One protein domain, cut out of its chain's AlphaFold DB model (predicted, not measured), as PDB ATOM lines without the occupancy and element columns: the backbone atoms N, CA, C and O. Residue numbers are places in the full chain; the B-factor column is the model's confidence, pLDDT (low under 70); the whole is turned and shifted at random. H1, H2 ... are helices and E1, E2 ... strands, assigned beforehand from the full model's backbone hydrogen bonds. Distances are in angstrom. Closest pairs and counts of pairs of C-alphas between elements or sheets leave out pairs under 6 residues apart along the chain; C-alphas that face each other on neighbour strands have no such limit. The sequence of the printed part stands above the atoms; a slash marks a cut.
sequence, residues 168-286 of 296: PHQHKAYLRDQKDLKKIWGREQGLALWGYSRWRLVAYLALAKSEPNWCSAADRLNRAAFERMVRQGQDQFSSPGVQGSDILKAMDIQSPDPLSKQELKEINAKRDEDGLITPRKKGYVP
ATOM      1  N   PRO A 168       2.657  40.559  49.161       40.44
ATOM      2  CA  PRO A 168       3.621  41.163  50.098       40.44
ATOM      3  C   PRO A 168       4.949  40.411  50.274       40.44
ATOM      4  O   PRO A 168       5.998  41.017  50.491       40.44
ATOM      5  N   HIS A 169       4.944  39.081  50.144       38.53
ATOM      6  CA  HIS A 169       6.146  38.248  50.290       38.53
ATOM      7  C   HIS A 169       7.045  38.212  49.042       38.53
ATOM      8  O   HIS A 169       8.192  37.781  49.123       38.53
ATOM      9  N   GLN A 170       6.570  38.713  47.899       51.56
ATOM     10  CA  GLN A 170       7.317  38.757  46.637       51.56
ATOM     11  C   GLN A 170       7.742  40.177  46.235       51.56
ATOM     12  O   GLN A 170       8.596  40.328  45.360       51.56
ATOM     13  N   HIS A 171       7.230  41.209  46.913       59.56
ATOM     14  CA  HIS A 171       7.488  42.616  46.593       59.56
ATOM     15  C   HIS A 171       8.984  42.985  46.644       59.56
ATOM     16  O   HIS A 171       9.515  43.581  45.712       59.56
ATOM     17  N   LYS A 172       9.729  42.542  47.669       66.50
ATOM     18  CA  LYS A 172      11.179  42.828  47.772       66.50
ATOM     19  C   LYS A 172      12.004  42.196  46.646       66.50
ATOM     20  O   LYS A 172      12.969  42.801  46.182       66.50
ATOM     21  N   ALA A 173      11.661  40.975  46.234       66.50
ATOM     22  CA  ALA A 173      12.335  40.293  45.130       66.50
ATOM     23  C   ALA A 173      11.971  40.935  43.785       66.50
ATOM     24  O   ALA A 173      12.842  41.136  42.947       66.50
ATOM     25  N   TYR A 174      10.709  41.329  43.618       69.06
ATOM     26  CA  TYR A 174      10.239  42.072  42.455       69.06
ATOM     27  C   TYR A 174      10.971  43.411  42.295       69.06
ATOM     28  O   TYR A 174      11.555  43.670  41.248       69.06
ATOM     29  N   LEU A 175      11.040  44.229  43.350       74.12
ATOM     30  CA  LEU A 175      11.759  45.509  43.315       74.12
ATOM     31  C   LEU A 175      13.251  45.334  42.999       74.12
ATOM     32  O   LEU A 175      13.836  46.148  42.284       74.12
ATOM     33  N   ARG A 176      13.874  44.266  43.517       81.25
ATOM     34  CA  ARG A 176      15.270  43.931  43.205       81.25
ATOM     35  C   ARG A 176      15.445  43.628  41.721       81.25
ATOM     36  O   ARG A 176      16.291  44.245  41.085       81.25
ATOM     37  N   ASP A 177      14.627  42.738  41.175       78.38
ATOM     38  CA  ASP A 177      14.739  42.326  39.777       78.38
ATOM     39  C   ASP A 177      14.431  43.489  38.825       78.38
ATOM     40  O   ASP A 177      15.091  43.642  37.801       78.38
ATOM     41  N   GLN A 178      13.503  44.377  39.198       78.00
ATOM     42  CA  GLN A 178      13.232  45.600  38.446       78.00
ATOM     43  C   GLN A 178      14.438  46.552  38.464       78.00
ATOM     44  O   GLN A 178      14.776  47.153  37.444       78.00
ATOM     45  N   LYS A 179      15.115  46.687  39.612       83.94
ATOM     46  CA  LYS A 179      16.342  47.488  39.731       83.94
ATOM     47  C   LYS A 179      17.481  46.904  38.899       83.94
ATOM     48  O   LYS A 179      18.186  47.659  38.232       83.94
ATOM     49  N   ASP A 180      17.650  45.587  38.922       87.25
ATOM     50  CA  ASP A 180      18.673  44.900  38.136       87.25
ATOM     51  C   ASP A 180      18.404  45.049  36.636       87.25
ATOM     52  O   ASP A 180      19.319  45.348  35.872       87.25
ATOM     53  N   LEU A 181      17.143  44.951  36.218       86.25
ATOM     54  CA  LEU A 181      16.764  45.147  34.825       86.25
ATOM     55  C   LEU A 181      17.038  46.582  34.349       86.25
ATOM     56  O   LEU A 181      17.665  46.780  33.308       86.25
ATOM     57  N   LYS A 182      16.680  47.582  35.166       86.69
ATOM     58  CA  LYS A 182      17.012  48.999  34.924       86.69
ATOM     59  C   LYS A 182      18.523  49.245  34.858       86.69
ATOM     60  O   LYS A 182      18.960  50.157  34.162       86.69
ATOM     61  N   LYS A 183      19.328  48.455  35.577       89.50
ATOM     62  CA  LYS A 183      20.796  48.537  35.542       89.50
ATOM     63  C   LYS A 183      21.381  47.968  34.246       89.50
ATOM     64  O   LYS A 183      22.408  48.468  33.805       89.50
ATOM     65  N   ILE A 184      20.764  46.935  33.672       91.44
ATOM     66  CA  ILE A 184      21.257  46.283  32.452       91.44
ATOM     67  C   ILE A 184      20.823  47.062  31.207       91.44
ATOM     68  O   ILE A 184      21.671  47.491  30.433       91.44
ATOM     69  N   TRP A 185      19.516  47.266  31.026       90.00
ATOM     70  CA  TRP A 185      18.970  47.853  29.797       90.00
ATOM     71  C   TRP A 185      18.715  49.354  29.870       90.00
ATOM     72  O   TRP A 185      18.469  49.965  28.838       90.00
ATOM     73  N   GLY A 186      18.816  49.955  31.055       85.44
ATOM     74  CA  GLY A 186      18.504  51.362  31.269       85.44
ATOM     75  C   GLY A 186      17.118  51.576  31.875       85.44
ATOM     76  O   GLY A 186      16.257  50.691  31.907       85.44
ATOM     77  N   ARG A 187      16.916  52.775  32.432       81.06
ATOM     78  CA  ARG A 187      15.690  53.119  33.164       81.06
ATOM     79  C   ARG A 187      14.471  53.156  32.248       81.06
ATOM     80  O   ARG A 187      13.428  52.666  32.661       81.06
ATOM     81  N   GLU A 188      14.600  53.747  31.064       78.25
ATOM     82  CA  GLU A 188      13.496  53.924  30.112       78.25
ATOM     83  C   GLU A 188      13.016  52.571  29.589       78.25
ATOM     84  O   GLU A 188      11.859  52.213  29.778       78.25
ATOM     85  N   GLN A 189      13.943  51.742  29.112       80.00
ATOM     86  CA  GLN A 189      13.669  50.403  28.589       80.00
ATOM     87  C   GLN A 189      13.075  49.497  29.672       80.00
ATOM     88  O   GLN A 189      12.117  48.762  29.440       80.00
ATOM     89  N   GLY A 190      13.594  49.586  30.901       69.62
ATOM     90  CA  GLY A 190      13.040  48.847  32.031       69.62
ATOM     91  C   GLY A 190      11.646  49.296  32.474       69.62
ATOM     92  O   GLY A 190      10.969  48.532  33.158       69.62
ATOM     93  N   LEU A 191      11.215  50.509  32.109       67.50
ATOM     94  CA  LEU A 191       9.852  51.007  32.329       67.50
ATOM     95  C   LEU A 191       8.925  50.699  31.141       67.50
ATOM     96  O   LEU A 191       7.733  50.485  31.354       67.50
ATOM     97  N   ALA A 192       9.463  50.649  29.920       64.81
ATOM     98  CA  ALA A 192       8.733  50.341  28.691       64.81
ATOM     99  C   ALA A 192       8.169  48.914  28.664       64.81
ATOM    100  O   ALA A 192       7.104  48.649  28.103       64.81
ATOM    101  N   LEU A 193       8.865  47.976  29.309       67.31
ATOM    102  CA  LEU A 193       8.411  46.601  29.444       67.31
ATOM    103  C   LEU A 193       7.214  46.531  30.402       67.31
ATOM    104  O   LEU A 193       7.367  46.515  31.623       67.31
ATOM    105  N   TRP A 194       6.006  46.447  29.833       55.16
ATOM    106  CA  TRP A 194       4.751  46.159  30.538       55.16
ATOM    107  C   TRP A 194       4.847  44.814  31.291       55.16
ATOM    108  O   TRP A 194       4.544  43.737  30.766       55.16
ATOM    109  N   GLY A 195       5.326  44.869  32.534       52.44
ATOM    110  CA  GLY A 195       5.756  43.712  33.320       52.44
ATOM    111  C   GLY A 195       5.179  43.724  34.729       52.44
ATOM    112  O   GLY A 195       5.919  43.788  35.708       52.44
ATOM    113  N   TYR A 196       3.853  43.681  34.843       53.19
ATOM    114  CA  TYR A 196       3.206  43.635  36.154       53.19
ATOM    115  C   TYR A 196       3.341  42.259  36.832       53.19
ATOM    116  O   TYR A 196       3.487  42.197  38.050       53.19
ATOM    117  N   SER A 197       3.380  41.153  36.076       59.75
ATOM    118  CA  SER A 197       3.505  39.817  36.672       59.75
ATOM    119  C   SER A 197       4.957  39.468  37.030       59.75
ATOM    120  O   SER A 197       5.910  39.739  36.289       59.75
ATOM    121  N   ARG A 198       5.136  38.833  38.199       67.25
ATOM    122  CA  ARG A 198       6.445  38.435  38.745       67.25
ATOM    123  C   ARG A 198       7.253  37.606  37.751       67.25
ATOM    124  O   ARG A 198       8.458  37.822  37.631       67.25
ATOM    125  N   TRP A 199       6.605  36.672  37.060       66.56
ATOM    126  CA  TRP A 199       7.270  35.774  36.126       66.56
ATOM    127  C   TRP A 199       7.774  36.514  34.879       66.56
ATOM    128  O   TRP A 199       8.892  36.244  34.450       66.56
ATOM    129  N   ARG A 200       7.019  37.492  34.342       70.19
ATOM    130  CA  ARG A 200       7.466  38.297  33.190       70.19
ATOM    131  C   ARG A 200       8.734  39.048  33.543       70.19
ATOM    132  O   ARG A 200       9.673  39.062  32.760       70.19
ATOM    133  N   LEU A 201       8.788  39.608  34.752       74.69
ATOM    134  CA  LEU A 201       9.989  40.274  35.241       74.69
ATOM    135  C   LEU A 201      11.182  39.311  35.355       74.69
ATOM    136  O   LEU A 201      12.286  39.674  34.957       74.69
ATOM    137  N   VAL A 202      10.977  38.080  35.844       76.56
ATOM    138  CA  VAL A 202      12.040  37.053  35.865       76.56
ATOM    139  C   VAL A 202      12.508  36.718  34.450       76.56
ATOM    140  O   VAL A 202      13.712  36.663  34.210       76.56
ATOM    141  N   ALA A 203      11.579  36.514  33.515       76.81
ATOM    142  CA  ALA A 203      11.888  36.167  32.132       76.81
ATOM    143  C   ALA A 203      12.639  37.302  31.421       76.81
ATOM    144  O   ALA A 203      13.665  37.063  30.787       76.81
ATOM    145  N   TYR A 204      12.205  38.549  31.608       84.31
ATOM    146  CA  TYR A 204      12.923  39.713  31.101       84.31
ATOM    147  C   TYR A 204      14.312  39.849  31.721       84.31
ATOM    148  O   TYR A 204      15.261  40.146  31.007       84.31
ATOM    149  N   LEU A 205      14.469  39.591  33.021       84.69
ATOM    150  CA  LEU A 205      15.782  39.631  33.662       84.69
ATOM    151  C   LEU A 205      16.704  38.514  33.153       84.69
ATOM    152  O   LEU A 205      17.905  38.735  33.002       84.69
ATOM    153  N   ALA A 206      16.168  37.321  32.891       84.69
ATOM    154  CA  ALA A 206      16.921  36.230  32.277       84.69
ATOM    155  C   ALA A 206      17.381  36.608  30.862       84.69
ATOM    156  O   ALA A 206      18.563  36.455  30.552       84.69
ATOM    157  N   LEU A 207      16.486  37.186  30.055       87.19
ATOM    158  CA  LEU A 207      16.811  37.713  28.731       87.19
ATOM    159  C   LEU A 207      17.846  38.847  28.804       87.19
ATOM    160  O   LEU A 207      18.788  38.858  28.026       87.19
ATOM    161  N   ALA A 208      17.740  39.758  29.770       90.31
ATOM    162  CA  ALA A 208      18.700  40.847  29.960       90.31
ATOM    163  C   ALA A 208      20.092  40.344  30.347       90.31
ATOM    164  O   ALA A 208      21.106  40.898  29.928       90.31
ATOM    165  N   LYS A 209      20.162  39.273  31.140       89.00
ATOM    166  CA  LYS A 209      21.434  38.644  31.503       89.00
ATOM    167  C   LYS A 209      22.080  37.920  30.322       89.00
ATOM    168  O   LYS A 209      23.306  37.919  30.242       89.00
ATOM    169  N   SER A 210      21.291  37.297  29.445       89.56
ATOM    170  CA  SER A 210      21.811  36.602  28.262       89.56
ATOM    171  C   SER A 210      22.099  37.544  27.090       89.56
ATOM    172  O   SER A 210      23.009  37.277  26.309       89.56
ATOM    173  N   GLU A 211      21.372  38.656  26.988       93.19
ATOM    174  CA  GLU A 211      21.534  39.698  25.978       93.19
ATOM    175  C   GLU A 211      21.465  41.097  26.626       93.19
ATOM    176  O   GLU A 211      20.398  41.719  26.703       93.19
ATOM    177  N   PRO A 212      22.608  41.623  27.108       93.12
ATOM    178  CA  PRO A 212      22.658  42.940  27.739       93.12
ATOM    179  C   PRO A 212      22.428  44.101  26.765       93.12
ATOM    180  O   PRO A 212      22.125  45.209  27.205       93.12
ATOM    181  N   ASN A 213      22.585  43.892  25.452       93.69
ATOM    182  CA  ASN A 213      22.343  44.941  24.470       93.69
ATOM    183  C   ASN A 213      20.839  45.067  24.188       93.69
ATOM    184  O   ASN A 213      20.236  44.176  23.591       93.69
ATOM    185  N   TRP A 214      20.247  46.203  24.568       93.00
ATOM    186  CA  TRP A 214      18.818  46.451  24.373       93.00
ATOM    187  C   TRP A 214      18.370  46.312  22.915       93.00
ATOM    188  O   TRP A 214      17.352  45.680  22.668       93.00
ATOM    189  N   CYS A 215      19.114  46.849  21.944       92.44
ATOM    190  CA  CYS A 215      18.717  46.773  20.535       92.44
ATOM    191  C   CYS A 215      18.609  45.314  20.066       92.44
ATOM    192  O   CYS A 215      17.621  44.943  19.438       92.44
ATOM    193  N   SER A 216      19.583  44.478  20.443       93.38
ATOM    194  CA  SER A 216      19.556  43.039  20.152       93.38
ATOM    195  C   SER A 216      18.391  42.340  20.865       93.38
ATOM    196  O   SER A 216      17.654  41.568  20.249       93.38
ATOM    197  N   ALA A 217      18.162  42.643  22.147       92.06
ATOM    198  CA  ALA A 217      17.042  42.086  22.907       92.06
ATOM    199  C   ALA A 217      15.677  42.489  22.317       92.06
ATOM    200  O   ALA A 217      14.791  41.645  22.174       92.06
ATOM    201  N   ALA A 218      15.519  43.752  21.920       92.19
ATOM    202  CA  ALA A 218      14.320  44.269  21.276       92.19
ATOM    203  C   ALA A 218      14.078  43.590  19.924       92.19
ATOM    204  O   ALA A 218      12.947  43.202  19.638       92.19
ATOM    205  N   ASP A 219      15.115  43.364  19.111       94.31
ATOM    206  CA  ASP A 219      14.966  42.627  17.853       94.31
ATOM    207  C   ASP A 219      14.553  41.157  18.089       94.31
ATOM    208  O   ASP A 219      13.699  40.652  17.358       94.31
ATOM    209  N   ARG A 220      15.035  40.495  19.155       93.69
ATOM    210  CA  ARG A 220      14.556  39.155  19.573       93.69
ATOM    211  C   ARG A 220      13.089  39.155  19.988       93.69
ATOM    212  O   ARG A 220      12.323  38.322  19.502       93.69
ATOM    213  N   LEU A 221      12.685  40.099  20.836       91.06
ATOM    214  CA  LEU A 221      11.294  40.246  21.283       91.06
ATOM    215  C   LEU A 221      10.355  40.538  20.108       91.06
ATOM    216  O   LEU A 221       9.306  39.911  19.966       91.06
ATOM    217  N   ASN A 222      10.762  41.445  19.223       92.94
ATOM    218  CA  ASN A 222      10.016  41.804  18.026       92.94
ATOM    219  C   ASN A 222       9.867  40.620  17.071       92.94
ATOM    220  O   ASN A 222       8.774  40.378  16.558       92.94
ATOM    221  N   ARG A 223      10.949  39.866  16.842       93.12
ATOM    222  CA  ARG A 223      10.930  38.678  15.986       93.12
ATOM    223  C   ARG A 223       9.990  37.608  16.545       93.12
ATOM    224  O   ARG A 223       9.151  37.108  15.800       93.12
ATOM    225  N   ALA A 224      10.060  37.330  17.848       87.56
ATOM    226  CA  ALA A 224       9.161  36.393  18.522       87.56
ATOM    227  C   ALA A 224       7.682  36.798  18.379       87.56
ATOM    228  O   ALA A 224       6.843  35.988  17.974       87.56
ATOM    229  N   ALA A 225       7.372  38.067  18.647       85.25
ATOM    230  CA  ALA A 225       6.014  38.585  18.548       85.25
ATOM    231  C   ALA A 225       5.494  38.588  17.097       85.25
ATOM    232  O   ALA A 225       4.338  38.239  16.852       85.25
ATOM    233  N   PHE A 226       6.347  38.886  16.112       87.50
ATOM    234  CA  PHE A 226       6.010  38.748  14.693       87.50
ATOM    235  C   PHE A 226       5.686  37.294  14.314       87.50
ATOM    236  O   PHE A 226       4.637  37.042  13.722       87.50
ATOM    237  N   GLU A 227       6.521  36.324  14.700       83.88
ATOM    238  CA  GLU A 227       6.269  34.898  14.438       83.88
ATOM    239  C   GLU A 227       4.951  34.415  15.058       83.88
ATOM    240  O   GLU A 227       4.239  33.590  14.475       83.88
ATOM    241  N   ARG A 228       4.590  34.918  16.244       83.88
ATOM    242  CA  ARG A 228       3.275  34.658  16.844       83.88
ATOM    243  C   ARG A 228       2.147  35.239  15.989       83.88
ATOM    244  O   ARG A 228       1.210  34.506  15.681       83.88
ATOM    245  N   MET A 229       2.242  36.505  15.586       76.75
ATOM    246  CA  MET A 229       1.218  37.173  14.770       76.75
ATOM    247  C   MET A 229       1.001  36.470  13.422       76.75
ATOM    248  O   MET A 229      -0.139  36.234  13.028       76.75
ATOM    249  N   VAL A 230       2.081  36.064  12.746       78.00
ATOM    250  CA  VAL A 230       2.002  35.314  11.481       78.00
ATOM    251  C   VAL A 230       1.313  33.962  11.678       78.00
ATOM    252  O   VAL A 230       0.453  33.592  10.882       78.00
ATOM    253  N   ARG A 231       1.639  33.233  12.757       73.12
ATOM    254  CA  ARG A 231       1.012  31.934  13.065       73.12
ATOM    255  C   ARG A 231      -0.469  32.047  13.429       73.12
ATOM    256  O   ARG A 231      -1.240  31.157  13.081       73.12
ATOM    257  N   GLN A 232      -0.857  33.099  14.148       65.12
ATOM    258  CA  GLN A 232      -2.243  33.327  14.580       65.12
ATOM    259  C   GLN A 232      -3.153  33.798  13.434       65.12
ATOM    260  O   GLN A 232      -4.361  33.561  13.479       65.12
ATOM    261  N   GLY A 233      -2.575  34.391  12.385       61.25
ATOM    262  CA  GLY A 233      -3.317  34.962  11.262       61.25
ATOM    263  C   GLY A 233      -3.975  36.302  11.612       61.25
ATOM    264  O   GLY A 233      -4.138  36.654  12.777       61.25
ATOM    265  N   GLN A 234      -4.358  37.071  10.589       56.62
ATOM    266  CA  GLN A 234      -4.930  38.419  10.759       56.62
ATOM    267  C   GLN A 234      -6.380  38.441  11.275       56.62
ATOM    268  O   GLN A 234      -6.870  39.501  11.655       56.62
ATOM    269  N   ASP A 235      -7.063  37.293  11.300       45.84
ATOM    270  CA  ASP A 235      -8.478  37.194  11.686       45.84
ATOM    271  C   ASP A 235      -8.695  37.106  13.208       45.84
ATOM    272  O   ASP A 235      -9.833  37.140  13.678       45.84
ATOM    273  N   GLN A 236      -7.624  36.983  13.998       51.47
ATOM    274  CA  GLN A 236      -7.704  37.011  15.458       51.47
ATOM    275  C   GLN A 236      -7.490  38.441  15.968       51.47
ATOM    276  O   GLN A 236      -6.635  39.165  15.468       51.47
ATOM    277  N   PHE A 237      -8.247  38.847  16.996       53.91
ATOM    278  CA  PHE A 237      -8.132  40.138  17.701       53.91
ATOM    279  C   PHE A 237      -6.801  40.289  18.481       53.91
ATOM    280  O   PHE A 237      -6.770  40.820  19.592       53.91
ATOM    281  N   SER A 238      -5.682  39.790  17.954       57.06
ATOM    282  CA  SER A 238      -4.377  39.876  18.594       57.06
ATOM    283  C   SER A 238      -3.722  41.222  18.286       57.06
ATOM    284  O   SER A 238      -3.566  41.646  17.142       57.06
ATOM    285  N   SER A 239      -3.344  41.938  19.345       66.75
ATOM    286  CA  SER A 239      -2.533  43.146  19.207       66.75
ATOM    287  C   SER A 239      -1.086  42.752  18.876       66.75
ATOM    288  O   SER A 239      -0.557  41.840  19.520       66.75
ATOM    289  N   PRO A 240      -0.411  43.445  17.940       71.94
ATOM    290  CA  PRO A 240       0.986  43.197  17.590       71.94
ATOM    291  C   PRO A 240       1.996  43.503  18.706       71.94
ATOM    292  O   PRO A 240       3.181  43.392  18.451       71.94
ATOM    293  N   GLY A 241       1.585  43.891  19.917       77.19
ATOM    294  CA  GLY A 241       2.512  44.105  21.036       77.19
ATOM    295  C   GLY A 241       3.144  42.811  21.563       77.19
ATOM    296  O   GLY A 241       2.558  41.733  21.436       77.19
ATOM    297  N   VAL A 242       4.320  42.935  22.189       77.44
ATOM    298  CA  VAL A 242       5.023  41.830  22.866       77.44
ATOM    299  C   VAL A 242       4.160  41.277  24.003       77.44
ATOM    300  O   VAL A 242       3.727  42.008  24.896       77.44
ATOM    301  N   GLN A 243       3.911  39.972  23.967       74.25
ATOM    302  CA  GLN A 243       3.193  39.226  24.993       74.25
ATOM    303  C   GLN A 243       4.154  38.385  25.829       74.25
ATOM    304  O   GLN A 243       5.312  38.179  25.477       74.25
ATOM    305  N   GLY A 244       3.655  37.853  26.942       67.25
ATOM    306  CA  GLY A 244       4.459  37.044  27.844       67.25
ATOM    307  C   GLY A 244       5.125  35.826  27.175       67.25
ATOM    308  O   GLY A 244       6.292  35.540  27.437       67.25
ATOM    309  N   SER A 245       4.415  35.134  26.281       68.38
ATOM    310  CA  SER A 245       4.956  33.999  25.517       68.38
ATOM    311  C   SER A 245       6.078  34.401  24.554       68.38
ATOM    312  O   SER A 245       6.980  33.604  24.295       68.38
ATOM    313  N   ASP A 246       6.070  35.645  24.072       80.56
ATOM    314  CA  ASP A 246       7.099  36.167  23.174       80.56
ATOM    315  C   ASP A 246       8.432  36.365  23.915       80.56
ATOM    316  O   ASP A 246       9.490  36.165  23.326       80.56
ATOM    317  N   ILE A 247       8.395  36.680  25.220       80.31
ATOM    318  CA  ILE A 247       9.596  36.803  26.065       80.31
ATOM    319  C   ILE A 247      10.320  35.462  26.144       80.31
ATOM    320  O   ILE A 247      11.539  35.412  25.993       80.31
ATOM    321  N   LEU A 248       9.568  34.377  26.353       74.56
ATOM    322  CA  LEU A 248      10.155  33.042  26.411       74.56
ATOM    323  C   LEU A 248      10.791  32.674  25.077       74.56
ATOM    324  O   LEU A 248      11.958  32.300  25.028       74.56
ATOM    325  N   LYS A 249      10.044  32.868  23.987       76.81
ATOM    326  CA  LYS A 249      10.529  32.577  22.639       76.81
ATOM    327  C   LYS A 249      11.763  33.409  22.275       76.81
ATOM    328  O   LYS A 249      12.661  32.902  21.610       76.81
ATOM    329  N   ALA A 250      11.844  34.657  22.731       84.06
ATOM    330  CA  ALA A 250      12.994  35.528  22.507       84.06
ATOM    331  C   ALA A 250      14.287  35.018  23.170       84.06
ATOM    332  O   ALA A 250      15.370  35.335  22.678       84.06
ATOM    333  N   MET A 251      14.200  34.212  24.235       78.62
ATOM    334  CA  MET A 251      15.383  33.585  24.846       78.62
ATOM    335  C   MET A 251      16.024  32.535  23.925       78.62
ATOM    336  O   MET A 251      17.241  32.365  23.968       78.62
ATOM    337  N   ASP A 252      15.232  31.899  23.057       79.62
ATOM    338  CA  ASP A 252      15.703  30.882  22.105       79.62
ATOM    339  C   ASP A 252      16.185  31.477  20.773       79.62
ATOM    340  O   ASP A 252      16.863  30.809  19.991       79.62
ATOM    341  N   ILE A 253      15.830  32.731  20.484       82.75
ATOM    342  CA  ILE A 253      16.223  33.415  19.250       82.75
ATOM    343  C   ILE A 253      17.609  34.033  19.445       82.75
ATOM    344  O   ILE A 253      17.808  34.905  20.292       82.75
ATOM    345  N   GLN A 254      18.570  33.609  18.625       86.94
ATOM    346  CA  GLN A 254      19.917  34.179  18.591       86.94
ATOM    347  C   GLN A 254      20.065  35.113  17.393       86.94
ATOM    348  O   GLN A 254      19.821  34.700  16.263       86.94
ATOM    349  N   SER A 255      20.484  36.354  17.656       84.25
ATOM    350  CA  SER A 255      20.873  37.349  16.643       84.25
ATOM    351  C   SER A 255      19.931  37.432  15.430       84.25
ATOM    352  O   SER A 255      20.367  37.201  14.302       84.25
ATOM    353  N   PRO A 256      18.633  37.719  15.635       89.38
ATOM    354  CA  PRO A 256      17.690  37.793  14.533       89.38
ATOM    355  C   PRO A 256      17.964  39.021  13.670       89.38
ATOM    356  O   PRO A 256      18.377  40.068  14.171       89.38
ATOM    357  N   ASP A 257      17.619  38.926  12.389       90.19
ATOM    358  CA  ASP A 257      17.533  40.120  11.562       90.19
ATOM    359  C   ASP A 257      16.462  41.067  12.132       90.19
ATOM    360  O   ASP A 257      15.373  40.610  12.516       90.19
ATOM    361  N   PRO A 258      16.708  42.386  12.159       92.19
ATOM    362  CA  PRO A 258      15.690  43.357  12.528       92.19
ATOM    363  C   PRO A 258      14.475  43.255  11.600       92.19
ATOM    364  O   PRO A 258      14.621  43.119  10.384       92.19
ATOM    365  N   LEU A 259      13.261  43.372  12.152       93.06
ATOM    366  CA  LEU A 259      12.048  43.386  11.327       93.06
ATOM    367  C   LEU A 259      12.087  44.513  10.289       93.06
ATOM    368  O   LEU A 259      12.237  45.695  10.624       93.06
ATOM    369  N   SER A 260      11.876  44.138   9.034       93.94
ATOM    370  CA  SER A 260      11.787  45.039   7.898       93.94
ATOM    371  C   SER A 260      10.501  45.869   7.929       93.94
ATOM    372  O   SER A 260       9.488  45.534   8.550       93.94
ATOM    373  N   LYS A 261      10.496  46.973   7.170       92.50
ATOM    374  CA  LYS A 261       9.289  47.801   6.997       92.50
ATOM    375  C   LYS A 261       8.130  47.029   6.359       92.50
ATOM    376  O   LYS A 261       6.989  47.450   6.534       92.50
ATOM    377  N   GLN A 262       8.422  45.982   5.589       92.31
ATOM    378  CA  GLN A 262       7.418  45.160   4.923       92.31
ATOM    379  C   GLN A 262       6.756  44.208   5.922       92.31
ATOM    380  O   GLN A 262       5.540  44.262   6.067       92.31
ATOM    381  N   GLU A 263       7.548  43.479   6.709       92.19
ATOM    382  CA  GLU A 263       7.047  42.613   7.791       92.19
ATOM    383  C   GLU A 263       6.193  43.402   8.794       92.19
ATOM    384  O   GLU A 263       5.100  42.990   9.172       92.19
ATOM    385  N   LEU A 264       6.618  44.616   9.165       89.88
ATOM    386  CA  LEU A 264       5.817  45.483  10.036       89.88
ATOM    387  C   LEU A 264       4.481  45.903   9.398       89.88
ATOM    388  O   LEU A 264       3.487  46.066  10.104       89.88
ATOM    389  N   LYS A 265       4.427  46.102   8.075       86.81
ATOM    390  CA  LYS A 265       3.165  46.406   7.377       86.81
ATOM    391  C   LYS A 265       2.235  45.198   7.360       86.81
ATOM    392  O   LYS A 265       1.034  45.393   7.523       86.81
ATOM    393  N   GLU A 266       2.776  43.993   7.200       85.69
ATOM    394  CA  GLU A 266       2.008  42.742   7.173       85.69
ATOM    395  C   GLU A 266       1.230  42.507   8.465       85.69
ATOM    396  O   GLU A 266       0.126  41.986   8.418       85.69
ATOM    397  N   ILE A 267       1.738  42.953   9.613       82.31
ATOM    398  CA  ILE A 267       1.026  42.855  10.898       82.31
ATOM    399  C   ILE A 267       0.403  44.188  11.349       82.31
ATOM    400  O   ILE A 267       0.038  44.348  12.512       82.31
ATOM    401  N   ASN A 268       0.303  45.174  10.448       83.81
ATOM    402  CA  ASN A 268      -0.196  46.526  10.732       83.81
ATOM    403  C   ASN A 268       0.468  47.192  11.966       83.81
ATOM    404  O   ASN A 268      -0.171  47.907  12.746       83.81
ATOM    405  N   ALA A 269       1.777  46.981  12.127       87.81
ATOM    406  CA  ALA A 269       2.585  47.450  13.250       87.81
ATOM    407  C   ALA A 269       3.632  48.505  12.845       87.81
ATOM    408  O   ALA A 269       3.943  48.737  11.668       87.81
ATOM    409  N   LYS A 270       4.145  49.208  13.849       90.88
ATOM    410  CA  LYS A 270       5.294  50.119  13.796       90.88
ATOM    411  C   LYS A 270       6.181  49.852  15.014       90.88
ATOM    412  O   LYS A 270       5.770  49.112  15.897       90.88
ATOM    413  N   ARG A 271       7.366  50.458  15.066       89.94
ATOM    414  CA  ARG A 271       8.170  50.495  16.294       89.94
ATOM    415  C   ARG A 271       7.753  51.695  17.148       89.94
ATOM    416  O   ARG A 271       7.391  52.733  16.582       89.94
ATOM    417  N   ASP A 272       7.730  51.525  18.461       87.00
ATOM    418  CA  ASP A 272       7.607  52.620  19.422       87.00
ATOM    419  C   ASP A 272       8.968  53.287  19.695       87.00
ATOM    420  O   ASP A 272       9.950  53.035  18.992       87.00
ATOM    421  N   GLU A 273       8.989  54.197  20.669       85.31
ATOM    422  CA  GLU A 273      10.176  54.960  21.072       85.31
ATOM    423  C   GLU A 273      11.252  54.063  21.703       85.31
ATOM    424  O   GLU A 273      12.441  54.350  21.568       85.31
ATOM    425  N   ASP A 274      10.851  52.928  22.278       85.19
ATOM    426  CA  ASP A 274      11.740  51.928  22.867       85.19
ATOM    427  C   ASP A 274      12.190  50.866  21.852       85.19
ATOM    428  O   ASP A 274      13.010  50.002  22.156       85.19
ATOM    429  N   GLY A 275      11.704  50.935  20.611       87.56
ATOM    430  CA  GLY A 275      12.065  50.012  19.539       87.56
ATOM    431  C   GLY A 275      11.256  48.715  19.521       87.56
ATOM    432  O   GLY A 275      11.560  47.842  18.703       87.56
ATOM    433  N   LEU A 276      10.217  48.585  20.349       90.12
ATOM    434  CA  LEU A 276       9.312  47.436  20.367       90.12
ATOM    435  C   LEU A 276       8.169  47.607  19.367       90.12
ATOM    436  O   LEU A 276       7.755  48.718  19.025       90.12
ATOM    437  N   ILE A 277       7.645  46.492  18.860       89.06
ATOM    438  CA  ILE A 277       6.499  46.531  17.957       89.06
ATOM    439  C   ILE A 277       5.217  46.952  18.684       89.06
ATOM    440  O   ILE A 277       4.863  46.457  19.750       89.06
ATOM    441  N   THR A 278       4.491  47.872  18.056       85.25
ATOM    442  CA  THR A 278       3.248  48.462  18.549       85.25
ATOM    443  C   THR A 278       2.271  48.674  17.381       85.25
ATOM    444  O   THR A 278       2.705  48.833  16.234       85.25
ATOM    445  N   PRO A 279       0.945  48.694  17.601       81.62
ATOM    446  CA  PRO A 279      -0.025  48.941  16.532       81.62
ATOM    447  C   PRO A 279       0.195  50.286  15.802       81.62
ATOM    448  O   PRO A 279       0.472  51.317  16.422       81.62
ATOM    449  N   ARG A 280       0.037  50.321  14.464       76.12
ATOM    450  CA  ARG A 280       0.190  51.563  13.661       76.12
ATOM    451  C   ARG A 280      -0.853  52.615  13.977       76.12
ATOM    452  O   ARG A 280      -0.528  53.785  14.175       76.12
ATOM    453  N   LYS A 281      -2.117  52.206  13.967       66.94
ATOM    454  CA  LYS A 281      -3.204  53.027  14.485       66.94
ATOM    455  C   LYS A 281      -3.211  52.799  15.990       66.94
ATOM    456  O   LYS A 281      -3.132  51.647  16.406       66.94
ATOM    457  N   LYS A 282      -3.358  53.861  16.794       47.12
ATOM    458  CA  LYS A 282      -3.885  53.728  18.162       47.12
ATOM    459  C   LYS A 282      -5.318  53.201  18.038       47.12
ATOM    460  O   LYS A 282      -6.275  53.955  18.103       47.12
ATOM    461  N   GLY A 283      -5.430  51.917  17.735       38.88
ATOM    462  CA  GLY A 283      -6.540  51.091  18.122       38.88
ATOM    463  C   GLY A 283      -6.242  50.657  19.564       38.88
ATOM    464  O   GLY A 283      -5.856  49.527  19.775       38.88
ATOM    465  N   TYR A 284      -6.234  51.523  20.578       31.92
ATOM    466  CA  TYR A 284      -7.501  51.878  21.202       31.92
ATOM    467  C   TYR A 284      -8.649  51.718  20.192       31.92
ATOM    468  O   TYR A 284      -8.997  52.610  19.428       31.92
ATOM    469  N   VAL A 285      -9.238  50.528  20.163       30.75
ATOM    470  CA  VAL A 285     -10.652  50.556  20.480       30.75
ATOM    471  C   VAL A 285     -10.605  50.966  21.954       30.75
ATOM    472  O   VAL A 285     -10.352  50.111  22.797       30.75
ATOM    473  N   PRO A 286     -10.784  52.258  22.330       30.41
ATOM    474  CA  PRO A 286     -11.569  52.425  23.534       30.41
ATOM    475  C   PRO A 286     -12.835  51.646  23.218       30.41
ATOM    476  O   PRO A 286     -13.228  51.556  22.050       30.41
TER     477      PRO A 286
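What this domain is: This is residues 168 to 286 of the 296 residues of an uncharacterized protein of Aspergillus carbonarius (strain ITEM 5010) (UniProt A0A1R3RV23). Three helices, H1, H3 and H5, run side by side in a row, and the longest helix, H4, crosses H5 and lies between it and a small strand hairpin, E1 and E2, with the short helix H6 near the hairpin. H2 packs on H1 near its end. The printed part has 119 residues, with six named helices and then two strands, an antiparallel sheet, along the chain; the class is mostly helix. It is compact, with a radius of gyration of the C-alphas of 14.4 A and spans of 41 by 34 by 24 A.

How they stand to each other: E1, residues 269 to 271, and E2, residues 277 to 279, form an antiparallel hairpin; N 270 and O 278 are 2.8 A apart, within hydrogen-bond range. The closest C-alphas of E1 and H6, residues 261 to 266, are those of Lys 270 and Leu 264, 6.0 A apart. For E2 and H4, residues 214 to 232, they are those of Ile 277 and Asn 222, 5.9 A apart. H4 touches H5, residues 244 to 252, at a steep tilt of 64 degrees; the closest C-alphas, Arg 220 and Ala 250, are 4.9 A apart. H5 touches H3, residues 198 to 210, at a shallow tilt of 22 degrees, the same way; C-alphas 251 and 207 are closest, at 5.8 A. H3 touches H1, residues 171 to 185, at 31 degrees, shallow, with C-alphas 205 and 181 closest, at 5.7 A. H1, with residues 178 to 182 alone, touches H2, residues 187 to 192; C-alphas 182 and 190 are closest, at 4.9 A. Every O i to N i+4 pair is within hydrogen-bond range in H1, H2, H3, H4 and H6, and 3 of 5 in H5.

Where its parts are: H1 begins at C-alpha 171 (7.488, 42.616, 46.593) and is 21.0 A long; H3 is 18.7 A, H4 26.7 A. E2 ends at C-alpha 279 (-0.025, 48.941, 16.532).

The domain as a whole: The printed part has no cut, and the link H4 to H5 is long. Mean pLDDT of the printed part is 77.2; residues under 70 include 168 to 174, 190 to 199 and 281 to 286.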